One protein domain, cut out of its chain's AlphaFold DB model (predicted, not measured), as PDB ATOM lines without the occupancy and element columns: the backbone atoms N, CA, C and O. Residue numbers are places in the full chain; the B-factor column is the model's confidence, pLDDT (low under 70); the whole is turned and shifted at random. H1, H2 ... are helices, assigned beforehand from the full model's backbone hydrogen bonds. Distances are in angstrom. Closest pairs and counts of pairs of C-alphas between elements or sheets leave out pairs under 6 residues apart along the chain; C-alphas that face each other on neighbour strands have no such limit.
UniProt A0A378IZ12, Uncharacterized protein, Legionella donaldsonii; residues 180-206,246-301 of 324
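Overview. This is residues 180 to 206 and 246 to 301 of the 324 residues of an uncharacterized protein of Legionella donaldsonii (UniProt A0A378IZ12). One long helix, H1, has its first part packed on two shorter helices, H2 and H4, which run back the opposite way with their three centres in a triangle, while its last residues, 197 to 206, stick out as a free arm that makes the length of the model. The short helix H3 packs on H2 on the side away from H1, and H5 lies by the end of the body where H1 begins and H2 and H4 end, turned steeply to H4. The printed part has 83 residues with five named helices, H1, H2, H3, H4 and H5 in that order along the chain, and no named strand; the class is all helix. The whole is compact, with a radius of gyration of the C-alphas of 13.6 A, and its outline is elongated, spanning 47 by 26 by 21 A.

Arrangement. Begin with H1, residues 180 to 206, and look from its Lys 185 to Leu 253 in H2, residues 246 to 256: these are the closest C-alphas of the two helices, 6.1 A apart. H1 and H2 touch and run opposite ways at a shallow tilt of 28 degrees. H1 also touches H4, residues 273 to 286, with residues 180 to 191 alone; the closest C-alphas are those of Ala 180 and Ser 286, 5.6 A apart. These two helices run opposite ways at a shallow tilt of 27 degrees. From H2, go to H3, residues 264 to 269, which touches it at a steep tilt of 62 degrees, the closest C-alphas being those of Ala 248 and Glu 266, 4.7 A apart. With two of these three touching pairs at a shallow tilt, the helix packing is mostly aligned, but only just. H2 and H4 are close but not clearly touching and run the same way at a shallow tilt of 30 degrees; their closest C-alphas, Ala 249 and Leu 275, are 7.5 A apart. H5, residues 290 to 301, is close to H4 but not clearly touching it, with the closest C-alphas, those of Glu 283 and Leu 290, 6.3 A apart. The tilt there is steep at 69 degrees, only just short of about perpendicular. H5 is near H1 and near H2, with 6 pairs of C-alphas within 10 A in each case. H3 is apart from H1 and from H5, and only just apart from H4, with a closest distance of 8.0 A between their C-alphas. In the backbones of H1, H2, H3 and H5 every O i to N i+4 pair is within hydrogen-bond range; in H4 it is 9 of 10.

Along the chain. Find C-alpha 180 at (2.796, -35.866, 9.722); from there H1 runs 39.3 A to C-alpha 206 at (4.518, -73.345, 21.562). Printing resumes with H2 at Ile 246, and this helix runs 15.4 A to Leu 256. H3 goes from Asn 264 to Gln 269. H4 runs 20.4 A from Gly 273 to Ser 286. H5 runs 16.5 A from Leu 290 to Arg 301, whose C-alpha is at (16.441, -34.352, 0.211).

Size, cuts and confidence. The two C-alphas farthest apart are those of Ser 206 and Gln 300, 47.6 A. Without residues 197 to 206, which stand free, the body of 73 residues spans 32 by 24 by 20 A. Residues 207 to 245 are not printed, and C-alphas 206 and 246 are 21.5 A apart across this cut. Of the links that are printed whole, H3 to H4 and H4 to H5 are tight, H2 to H3 is short, and none is long. The mean pLDDT of the printed part is 91.2, and no printed residue is under 70.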
ATOM      1  N   ALA A 180       3.167 -34.689  10.517       95.00
ATOM      2  CA  ALA A 180       2.796 -35.866   9.722       95.00
ATOM      3  C   ALA A 180       3.896 -36.948   9.759       95.00
ATOM      4  O   ALA A 180       3.599 -38.133   9.909       95.00
ATOM      5  N   MET A 181       5.165 -36.520   9.718       95.06
ATOM      6  CA  MET A 181       6.343 -37.374   9.876       95.06
ATOM      7  C   MET A 181       6.355 -38.101  11.226       95.06
ATOM      8  O   MET A 181       6.484 -39.324  11.261       95.06
ATOM      9  N   GLY A 182       6.234 -37.366  12.337       95.12
ATOM     10  CA  GLY A 182       6.279 -37.957  13.675       95.12
ATOM     11  C   GLY A 182       5.116 -38.910  13.932       95.12
ATOM     12  O   GLY A 182       5.329 -40.017  14.426       95.12
ATOM     13  N   ALA A 183       3.906 -38.541  13.502       95.19
ATOM     14  CA  ALA A 183       2.734 -39.410  13.581       95.19
ATOM     15  C   ALA A 183       2.916 -40.717  12.785       95.19
ATOM     16  O   ALA A 183       2.538 -41.786  13.267       95.19
ATOM     17  N   LEU A 184       3.532 -40.655  11.594       96.06
ATOM     18  CA  LEU A 184       3.817 -41.844  10.783       96.06
ATOM     19  C   LEU A 184       4.832 -42.759  11.472       96.06
ATOM     20  O   LEU A 184       4.595 -43.961  11.597       96.06
ATOM     21  N   LYS A 185       5.948 -42.190  11.950       95.50
ATOM     22  CA  LYS A 185       6.979 -42.942  12.679       95.50
ATOM     23  C   LYS A 185       6.383 -43.670  13.878       95.50
ATOM     24  O   LYS A 185       6.648 -44.856  14.052       95.50
ATOM     25  N   ASN A 186       5.541 -42.984  14.649       95.25
ATOM     26  CA  ASN A 186       4.930 -43.574  15.829       95.25
ATOM     27  C   ASN A 186       4.030 -44.773  15.490       95.25
ATOM     28  O   ASN A 186       4.180 -45.849  16.060       95.25
ATOM     29  N   ARG A 187       3.149 -44.635  14.492       94.75
ATOM     30  CA  ARG A 187       2.273 -45.738  14.054       94.75
ATOM     31  C   ARG A 187       3.050 -46.954  13.568       94.75
ATOM     32  O   ARG A 187       2.675 -48.082  13.876       94.75
ATOM     33  N   LEU A 188       4.142 -46.733  12.837       95.50
ATOM     34  CA  LEU A 188       5.017 -47.817  12.391       95.50
ATOM     35  C   LEU A 188       5.689 -48.519  13.575       95.50
ATOM     36  O   LEU A 188       5.759 -49.744  13.585       95.50
ATOM     37  N   GLN A 189       6.142 -47.773  14.584       95.06
ATOM     38  CA  GLN A 189       6.723 -48.354  15.797       95.06
ATOM     39  C   GLN A 189       5.703 -49.193  16.573       95.06
ATOM     40  O   GLN A 189       6.016 -50.318  16.958       95.06
ATOM     41  N   VAL A 190       4.474 -48.695  16.742       94.38
ATOM     42  CA  VAL A 190       3.386 -49.446  17.385       94.38
ATOM     43  C   VAL A 190       3.060 -50.721  16.609       94.38
ATOM     44  O   VAL A 190       2.965 -51.793  17.203       94.38
ATOM     45  N   TYR A 191       2.938 -50.634  15.281       94.06
ATOM     46  CA  TYR A 191       2.694 -51.794  14.424       94.06
ATOM     47  C   TYR A 191       3.776 -52.870  14.590       94.06
ATOM     48  O   TYR A 191       3.468 -54.043  14.808       94.06
ATOM     49  N   LEU A 192       5.048 -52.470  14.537       94.12
ATOM     50  CA  LEU A 192       6.180 -53.383  14.693       94.12
ATOM     51  C   LEU A 192       6.211 -54.022  16.089       94.12
ATOM     52  O   LEU A 192       6.469 -55.220  16.207       94.12
ATOM     53  N   GLU A 193       5.902 -53.259  17.139       91.94
ATOM     54  CA  GLU A 193       5.858 -53.788  18.503       91.94
ATOM     55  C   GLU A 193       4.719 -54.797  18.696       91.94
ATOM     56  O   GLU A 193       4.921 -55.840  19.319       91.94
ATOM     57  N   GLN A 194       3.535 -54.540  18.131       90.00
ATOM     58  CA  GLN A 194       2.409 -55.478  18.196       90.00
ATOM     59  C   GLN A 194       2.771 -56.839  17.591       90.00
ATOM     60  O   GLN A 194       2.450 -57.875  18.175       90.00
ATOM     61  N   HIS A 195       3.483 -56.841  16.461       88.88
ATOM     62  CA  HIS A 195       3.990 -58.072  15.857       88.88
ATOM     63  C   HIS A 195       5.033 -58.762  16.744       88.88
ATOM     64  O   HIS A 195       4.912 -59.959  16.995       88.88
ATOM     65  N   ARG A 196       5.989 -58.012  17.307       88.38
ATOM     66  CA  ARG A 196       7.015 -58.561  18.210       88.38
ATOM     67  C   ARG A 196       6.413 -59.233  19.449       88.38
ATOM     68  O   ARG A 196       6.876 -60.291  19.873       88.38
ATOM     69  N   VAL A 197       5.389 -58.621  20.045       86.25
ATOM     70  CA  VAL A 197       4.687 -59.181  21.211       86.25
ATOM     71  C   VAL A 197       3.911 -60.439  20.822       86.25
ATOM     72  O   VAL A 197       4.007 -61.438  21.532       86.25
ATOM     73  N   LYS A 198       3.202 -60.418  19.686       86.12
ATOM     74  CA  LYS A 198       2.464 -61.580  19.167       86.12
ATOM     75  C   LYS A 198       3.396 -62.775  18.929       86.12
ATOM     76  O   LYS A 198       3.107 -63.867  19.411       86.12
ATOM     77  N   GLU A 199       4.540 -62.560  18.279       83.69
ATOM     78  CA  GLU A 199       5.558 -63.599  18.059       83.69
ATOM     79  C   GLU A 199       6.069 -64.184  19.388       83.69
ATOM     80  O   GLU A 199       6.112 -65.402  19.566       83.69
ATOM     81  N   ALA A 200       6.381 -63.331  20.370       82.94
ATOM     82  CA  ALA A 200       6.850 -63.781  21.682       82.94
ATOM     83  C   ALA A 200       5.787 -64.581  22.466       82.94
ATOM     84  O   ALA A 200       6.123 -65.506  23.214       82.94
ATOM     85  N   GLU A 201       4.504 -64.240  22.327       84.50
ATOM     86  CA  GLU A 201       3.394 -64.986  22.928       84.50
ATOM     87  C   GLU A 201       3.193 -66.351  22.258       84.50
ATOM     88  O   GLU A 201       3.055 -67.364  22.953       84.50
ATOM     89  N   GLU A 202       3.251 -66.409  20.926       83.69
ATOM     90  CA  GLU A 202       3.161 -67.651  20.153       83.69
ATOM     91  C   GLU A 202       4.324 -68.609  20.458       83.69
ATOM     92  O   GLU A 202       4.110 -69.816  20.624       83.69
ATOM     93  N   GLU A 203       5.545 -68.092  20.625       79.81
ATOM     94  CA  GLU A 203       6.703 -68.883  21.054       79.81
ATOM     95  C   GLU A 203       6.516 -69.461  22.463       79.81
ATOM     96  O   GLU A 203       6.756 -70.653  22.684       79.81
ATOM     97  N   ARG A 204       6.037 -68.658  23.423       79.00
ATOM     98  CA  ARG A 204       5.764 -69.122  24.798       79.00
ATOM     99  C   ARG A 204       4.683 -70.197  24.838       79.00
ATOM    100  O   ARG A 204       4.817 -71.180  25.576       79.00
ATOM    101  N   LEU A 205       3.619 -70.032  24.053       78.19
ATOM    102  CA  LEU A 205       2.555 -71.028  23.921       78.19
ATOM    103  C   LEU A 205       3.084 -72.312  23.284       78.19
ATOM    104  O   LEU A 205       2.826 -73.397  23.802       78.19
ATOM    105  N   SER A 206       3.891 -72.201  22.230       76.75
ATOM    106  CA  SER A 206       4.518 -73.345  21.562       76.75
ATOM    107  C   SER A 206       5.442 -74.121  22.503       76.75
ATOM    108  O   SER A 206       5.355 -75.345  22.574       76.75
ATOM    109  N   ILE A 246       6.279 -56.581   7.820       93.00
ATOM    110  CA  ILE A 246       7.222 -56.147   8.868       93.00
ATOM    111  C   ILE A 246       8.492 -55.556   8.241       93.00
ATOM    112  O   ILE A 246       8.976 -54.496   8.657       93.00
ATOM    113  N   ARG A 247       9.026 -56.207   7.199       93.81
ATOM    114  CA  ARG A 247      10.187 -55.702   6.458       93.81
ATOM    115  C   ARG A 247       9.892 -54.356   5.794       93.81
ATOM    116  O   ARG A 247      10.731 -53.460   5.883       93.81
ATOM    117  N   ALA A 248       8.733 -54.203   5.153       94.88
ATOM    118  CA  ALA A 248       8.336 -52.957   4.502       94.88
ATOM    119  C   ALA A 248       8.142 -51.813   5.510       94.88
ATOM    120  O   ALA A 248       8.689 -50.730   5.309       94.88
ATOM    121  N   ALA A 249       7.472 -52.065   6.639       95.94
ATOM    122  CA  ALA A 249       7.321 -51.098   7.727       95.94
ATOM    123  C   ALA A 249       8.680 -50.672   8.312       95.94
ATOM    124  O   ALA A 249       8.933 -49.485   8.511       95.94
ATOM    125  N   THR A 250       9.595 -51.626   8.510       95.69
ATOM    126  CA  THR A 250      10.966 -51.348   8.967       95.69
ATOM    127  C   THR A 250      11.747 -50.516   7.946       95.69
ATOM    128  O   THR A 250      12.491 -49.609   8.321       95.69
ATOM    129  N   ALA A 251      11.606 -50.818   6.654       95.56
ATOM    130  CA  ALA A 251      12.249 -50.063   5.585       95.56
ATOM    131  C   ALA A 251      11.703 -48.632   5.503       95.56
ATOM    132  O   ALA A 251      12.497 -47.698   5.398       95.56
ATOM    133  N   LEU A 252      10.384 -48.453   5.626       96.75
ATOM    134  CA  LEU A 252       9.752 -47.137   5.687       96.75
ATOM    135  C   LEU A 252      10.260 -46.347   6.892       96.75
ATOM    136  O   LEU A 252      10.727 -45.230   6.710       96.75
ATOM    137  N   LEU A 253      10.282 -46.935   8.090       95.69
ATOM    138  CA  LEU A 253      10.809 -46.266   9.282       95.69
ATOM    139  C   LEU A 253      12.261 -45.798   9.076       95.69
ATOM    140  O   LEU A 253      12.567 -44.626   9.287       95.69
ATOM    141  N   LYS A 254      13.129 -46.673   8.549       94.50
ATOM    142  CA  LYS A 254      14.514 -46.318   8.198       94.50
ATOM    143  C   LYS A 254      14.584 -45.205   7.158       94.50
ATOM    144  O   LYS A 254      15.391 -44.297   7.309       94.50
ATOM    145  N   PHE A 255      13.757 -45.253   6.115       94.88
ATOM    146  CA  PHE A 255      13.689 -44.192   5.112       94.88
ATOM    147  C   PHE A 255      13.342 -42.845   5.755       94.88
ATOM    148  O   PHE A 255      13.986 -41.847   5.434       94.88
ATOM    149  N   LEU A 256      12.384 -42.800   6.687       93.75
ATOM    150  CA  LEU A 256      11.997 -41.580   7.410       93.75
ATOM    151  C   LEU A 256      13.123 -41.042   8.318       93.75
ATOM    152  O   LEU A 256      13.181 -39.837   8.565       93.75
ATOM    153  N   ASP A 257      14.053 -41.895   8.749       90.88
ATOM    154  CA  ASP A 257      15.277 -41.549   9.492       90.88
ATOM    155  C   ASP A 257      16.489 -41.286   8.574       90.88
ATOM    156  O   ASP A 257      17.626 -41.605   8.910       90.88
ATOM    157  N   PHE A 258      16.256 -40.707   7.391       87.06
ATOM    158  CA  PHE A 258      17.291 -40.427   6.379       87.06
ATOM    159  C   PHE A 258      18.012 -41.670   5.822       87.06
ATOM    160  O   PHE A 258      19.083 -41.567   5.225       87.06
ATOM    161  N   GLY A 259      17.406 -42.849   5.959       85.00
ATOM    162  CA  GLY A 259      17.873 -44.083   5.339       85.00
ATOM    163  C   GLY A 259      17.638 -44.150   3.821       85.00
ATOM    164  O   GLY A 259      17.152 -43.195   3.205       85.00
ATOM    165  N   PRO A 260      17.984 -45.296   3.199       86.12
ATOM    166  CA  PRO A 260      17.911 -45.475   1.752       86.12
ATOM    167  C   PRO A 260      16.476 -45.373   1.225       86.12
ATOM    168  O   PRO A 260      15.512 -45.613   1.952       86.12
ATOM    169  N   ALA A 261      16.349 -45.053  -0.065       87.62
ATOM    170  CA  ALA A 261      15.068 -45.061  -0.763       87.62
ATOM    171  C   ALA A 261      14.412 -46.453  -0.724       87.62
ATOM    172  O   ALA A 261      15.093 -47.481  -0.713       87.62
ATOM    173  N   LEU A 262      13.080 -46.465  -0.726       90.06
ATOM    174  CA  LEU A 262      12.286 -47.690  -0.732       90.06
ATOM    175  C   LEU A 262      12.346 -48.367  -2.105       90.06
ATOM    176  O   LEU A 262      12.273 -47.700  -3.136       90.06
ATOM    177  N   GLY A 263      12.475 -49.694  -2.112       88.44
ATOM    178  CA  GLY A 263      12.370 -50.497  -3.325       88.44
ATOM    179  C   GLY A 263      10.914 -50.739  -3.726       88.44
ATOM    180  O   GLY A 263       9.993 -50.564  -2.929       88.44
ATOM    181  N   ASN A 264      10.700 -51.183  -4.968       88.56
ATOM    182  CA  ASN A 264       9.355 -51.463  -5.491       88.56
ATOM    183  C   ASN A 264       8.615 -52.517  -4.656       88.56
ATOM    184  O   ASN A 264       7.437 -52.349  -4.372       88.56
ATOM    185  N   THR A 265       9.316 -53.568  -4.221       89.00
ATOM    186  CA  THR A 265       8.727 -54.621  -3.385       89.00
ATOM    187  C   THR A 265       8.273 -54.072  -2.038       89.00
ATOM    188  O   THR A 265       7.187 -54.408  -1.583       89.00
ATOM    189  N   GLU A 266       9.067 -53.213  -1.393       90.75
ATOM    190  CA  GLU A 266       8.644 -52.561  -0.154       90.75
ATOM    191  C   GLU A 266       7.413 -51.677  -0.387       90.75
ATOM    192  O   GLU A 266       6.465 -51.773   0.384       90.75
ATOM    193  N   LEU A 267       7.387 -50.877  -1.462       90.88
ATOM    194  CA  LEU A 267       6.253 -50.004  -1.797       90.88
ATOM    195  C   LEU A 267       4.951 -50.777  -2.056       90.88
ATOM    196  O   LEU A 267       3.898 -50.344  -1.598       90.88
ATOM    197  N   GLU A 268       5.017 -51.915  -2.749       91.00
ATOM    198  CA  GLU A 268       3.864 -52.804  -2.956       91.00
ATOM    199  C   GLU A 268       3.316 -53.309  -1.614       91.00
ATOM    200  O   GLU A 268       2.116 -53.248  -1.360       91.00
ATOM    201  N   GLN A 269       4.200 -53.725  -0.705       92.44
ATOM    202  CA  GLN A 269       3.804 -54.241   0.608       92.44
ATOM    203  C   GLN A 269       3.199 -53.176   1.534       92.44
ATOM    204  O   GLN A 269       2.403 -53.521   2.407       92.44
ATOM    205  N   LEU A 270       3.503 -51.885   1.339       91.31
ATOM    206  CA  LEU A 270       2.833 -50.796   2.069       91.31
ATOM    207  C   LEU A 270       1.337 -50.681   1.717       91.31
ATOM    208  O   LEU A 270       0.584 -50.059   2.460       91.31
ATOM    209  N   GLN A 271       0.899 -51.269   0.602       89.69
ATOM    210  CA  GLN A 271      -0.485 -51.210   0.123       89.69
ATOM    211  C   GLN A 271      -1.287 -52.479   0.444       89.69
ATOM    212  O   GLN A 271      -2.440 -52.604   0.029       89.69
ATOM    213  N   GLU A 272      -0.713 -53.414   1.208       88.56
ATOM    214  CA  GLU A 272      -1.329 -54.703   1.510       88.56
ATOM    215  C   GLU A 272      -1.626 -54.912   3.008       88.56
ATOM    216  O   GLU A 272      -0.932 -54.429   3.903       88.56
ATOM    217  N   GLY A 273      -2.679 -55.694   3.272       87.88
ATOM    218  CA  GLY A 273      -3.034 -56.222   4.593       87.88
ATOM    219  C   GLY A 273      -3.227 -55.181   5.699       87.88
ATOM    220  O   GLY A 273      -3.801 -54.116   5.485       87.88
ATOM    221  N   MET A 274      -2.803 -55.531   6.918       88.44
ATOM    222  CA  MET A 274      -3.006 -54.692   8.107       88.44
ATOM    223  C   MET A 274      -2.164 -53.416   8.076       88.44
ATOM    224  O   MET A 274      -2.619 -52.378   8.552       88.44
ATOM    225  N   LEU A 275      -0.965 -53.477   7.489       91.94
ATOM    226  CA  LEU A 275      -0.098 -52.313   7.338       91.94
ATOM    227  C   LEU A 275      -0.776 -51.224   6.494       91.94
ATOM    228  O   LEU A 275      -0.766 -50.059   6.887       91.94
ATOM    229  N   ALA A 276      -1.449 -51.604   5.404       93.56
ATOM    230  CA  ALA A 276      -2.207 -50.666   4.576       93.56
ATOM    231  C   ALA A 276      -3.316 -49.947   5.354       93.56
ATOM    232  O   ALA A 276      -3.489 -48.746   5.188       93.56
ATOM    233  N   LEU A 277      -4.034 -50.646   6.241       92.81
ATOM    234  CA  LEU A 277      -5.084 -50.029   7.062       92.81
ATOM    235  C   LEU A 277      -4.514 -48.959   8.002       92.81
ATOM    236  O   LEU A 277      -5.056 -47.859   8.086       92.81
ATOM    237  N   ILE A 278      -3.389 -49.259   8.658       92.38
ATOM    238  CA  ILE A 278      -2.704 -48.327   9.567       92.38
ATOM    239  C   ILE A 278      -2.219 -47.083   8.816       92.38
ATOM    240  O   ILE A 278      -2.340 -45.959   9.317       92.38
ATOM    241  N   LEU A 279      -1.686 -47.286   7.610       95.62
ATOM    242  CA  LEU A 279      -1.222 -46.215   6.738       95.62
ATOM    243  C   LEU A 279      -2.391 -45.379   6.207       95.62
ATOM    244  O   LEU A 279      -2.320 -44.160   6.282       95.62
ATOM    245  N   SER A 280      -3.497 -45.990   5.781       94.56
ATOM    246  CA  SER A 280      -4.697 -45.259   5.350       94.56
ATOM    247  C   SER A 280      -5.338 -44.449   6.478       94.56
ATOM    248  O   SER A 280      -5.814 -43.336   6.248       94.56
ATOM    249  N   ASP A 281      -5.329 -44.960   7.710       93.19
ATOM    250  CA  ASP A 281      -5.754 -44.168   8.862       93.19
ATOM    251  C   ASP A 281      -4.822 -42.965   9.077       93.19
ATOM    252  O   ASP A 281      -5.288 -41.889   9.444       93.19
ATOM    253  N   TRP A 282      -3.514 -43.113   8.833       95.44
ATOM    254  CA  TRP A 282      -2.568 -42.001   8.941       95.44
ATOM    255  C   TRP A 282      -2.790 -40.972   7.836       95.44
ATOM    256  O   TRP A 282      -2.772 -39.772   8.109       95.44
ATOM    257  N   GLU A 283      -3.048 -41.421   6.607       96.25
ATOM    258  CA  GLU A 283      -3.345 -40.541   5.474       96.25
ATOM    259  C   GLU A 283      -4.585 -39.686   5.754       96.25
ATOM    260  O   GLU A 283      -4.595 -38.481   5.502       96.25
ATOM    261  N   ARG A 284      -5.618 -40.294   6.352       94.62
ATOM    262  CA  ARG A 284      -6.838 -39.592   6.760       94.62
ATOM    263  C   ARG A 284      -6.570 -38.550   7.844       94.62
ATOM    264  O   ARG A 284      -7.066 -37.434   7.734       94.62
ATOM    265  N   ASP A 285      -5.815 -38.907   8.878       90.81
ATOM    266  CA  ASP A 285      -5.627 -38.041  10.048       90.81
ATOM    267  C   ASP A 285      -4.609 -36.916   9.800       90.81
ATOM    268  O   ASP A 285      -4.690 -35.852  10.421       90.81
ATOM    269  N   SER A 286      -3.656 -37.146   8.893       91.56
ATOM    270  CA  SER A 286      -2.641 -36.169   8.487       91.56
ATOM    271  C   SER A 286      -3.040 -35.337   7.266       91.56
ATOM    272  O   SER A 286      -2.363 -34.360   6.971       91.56
ATOM    273  N   GLU A 287      -4.121 -35.706   6.570       93.25
ATOM    274  CA  GLU A 287      -4.560 -35.098   5.304       93.25
ATOM    275  C   GLU A 287      -3.489 -35.166   4.192       93.25
ATOM    276  O   GLU A 287      -3.451 -34.338   3.277       93.25
ATOM    277  N   HIS A 288      -2.624 -36.184   4.243       91.94
ATOM    278  CA  HIS A 288      -1.574 -36.441   3.260       91.94
ATOM    279  C   HIS A 288      -1.726 -37.825   2.629       91.94
ATOM    280  O   HIS A 288      -2.005 -38.798   3.310       91.94
ATOM    281  N   SER A 289      -1.458 -37.934   1.328       95.19
ATOM    282  CA  SER A 289      -1.206 -39.226   0.677       95.19
ATOM    283  C   SER A 289       0.203 -39.703   1.031       95.19
ATOM    284  O   SER A 289       1.158 -38.927   0.944       95.19
ATOM    285  N   LEU A 290       0.359 -40.976   1.402       94.81
ATOM    286  CA  LEU A 290       1.645 -41.571   1.763       94.81
ATOM    287  C   LEU A 290       2.633 -41.494   0.604       94.81
ATOM    288  O   LEU A 290       3.795 -41.138   0.800       94.81
ATOM    289  N   MET A 291       2.170 -41.785  -0.608       93.69
ATOM    290  CA  MET A 291       3.025 -41.746  -1.792       93.69
ATOM    291  C   MET A 291       3.462 -40.318  -2.115       93.69
ATOM    292  O   MET A 291       4.634 -40.089  -2.409       93.69
ATOM    293  N   ASP A 292       2.558 -39.343  -1.997       93.94
ATOM    294  CA  ASP A 292       2.905 -37.935  -2.214       93.94
ATOM    295  C   ASP A 292       3.869 -37.435  -1.138       93.94
ATOM    296  O   ASP A 292       4.829 -36.726  -1.437       93.94
ATOM    297  N   PHE A 293       3.665 -37.852   0.111       94.69
ATOM    298  CA  PHE A 293       4.547 -37.536   1.226       94.69
ATOM    299  C   PHE A 293       5.963 -38.091   1.011       94.69
ATOM    300  O   PHE A 293       6.935 -37.342   1.110       94.69
ATOM    301  N   ILE A 294       6.091 -39.370   0.637       93.19
ATOM    302  CA  ILE A 294       7.380 -40.001   0.312       93.19
ATOM    303  C   ILE A 294       8.062 -39.271  -0.852       93.19
ATOM    304  O   ILE A 294       9.238 -38.918  -0.749       93.19
ATOM    305  N   ASN A 295       7.336 -38.996  -1.939       91.62
ATOM    306  CA  ASN A 295       7.881 -38.304  -3.109       91.62
ATOM    307  C   ASN A 295       8.374 -36.892  -2.766       91.62
ATOM    308  O   ASN A 295       9.459 -36.490  -3.194       91.62
ATOM    309  N   ASN A 296       7.614 -36.153  -1.955       92.25
ATOM    310  CA  ASN A 296       8.003 -34.826  -1.489       92.25
ATOM    311  C   ASN A 296       9.265 -34.876  -0.621       92.25
ATOM    312  O   ASN A 296      10.153 -34.049  -0.810       92.25
ATOM    313  N   LEU A 297       9.395 -35.865   0.269       91.25
ATOM    314  CA  LEU A 297      10.609 -36.050   1.071       91.25
ATOM    315  C   LEU A 297      11.832 -36.372   0.214       91.25
ATOM    316  O   LEU A 297      12.906 -35.821   0.448       91.25
ATOM    317  N   VAL A 298      11.688 -37.242  -0.790       90.44
ATOM    318  CA  VAL A 298      12.773 -37.535  -1.743       90.44
ATOM    319  C   VAL A 298      13.205 -36.257  -2.460       90.44
ATOM    320  O   VAL A 298      14.401 -35.985  -2.556       90.44
ATOM    321  N   LYS A 299      12.242 -35.447  -2.915       89.50
ATOM    322  CA  LYS A 299      12.519 -34.177  -3.592       89.50
ATOM    323  C   LYS A 299      13.239 -33.185  -2.678       89.50
ATOM    324  O   LYS A 299      14.264 -32.648  -3.074       89.50
ATOM    325  N   GLN A 300      12.752 -33.001  -1.451       87.81
ATOM    326  CA  GLN A 300      13.373 -32.116  -0.458       87.81
ATOM    327  C   GLN A 300      14.815 -32.535  -0.147       87.81
ATOM    328  O   GLN A 300      15.704 -31.694  -0.088       87.81
ATOM    329  N   ARG A 301      15.077 -33.840  -0.003       88.00
ATOM    330  CA  ARG A 301      16.441 -34.352   0.211       88.00
ATOM    331  C   ARG A 301      17.357 -34.090  -0.980       88.00
ATOM    332  O   ARG A 301      18.526 -33.783  -0.781       88.00
TER     333      ARG A 301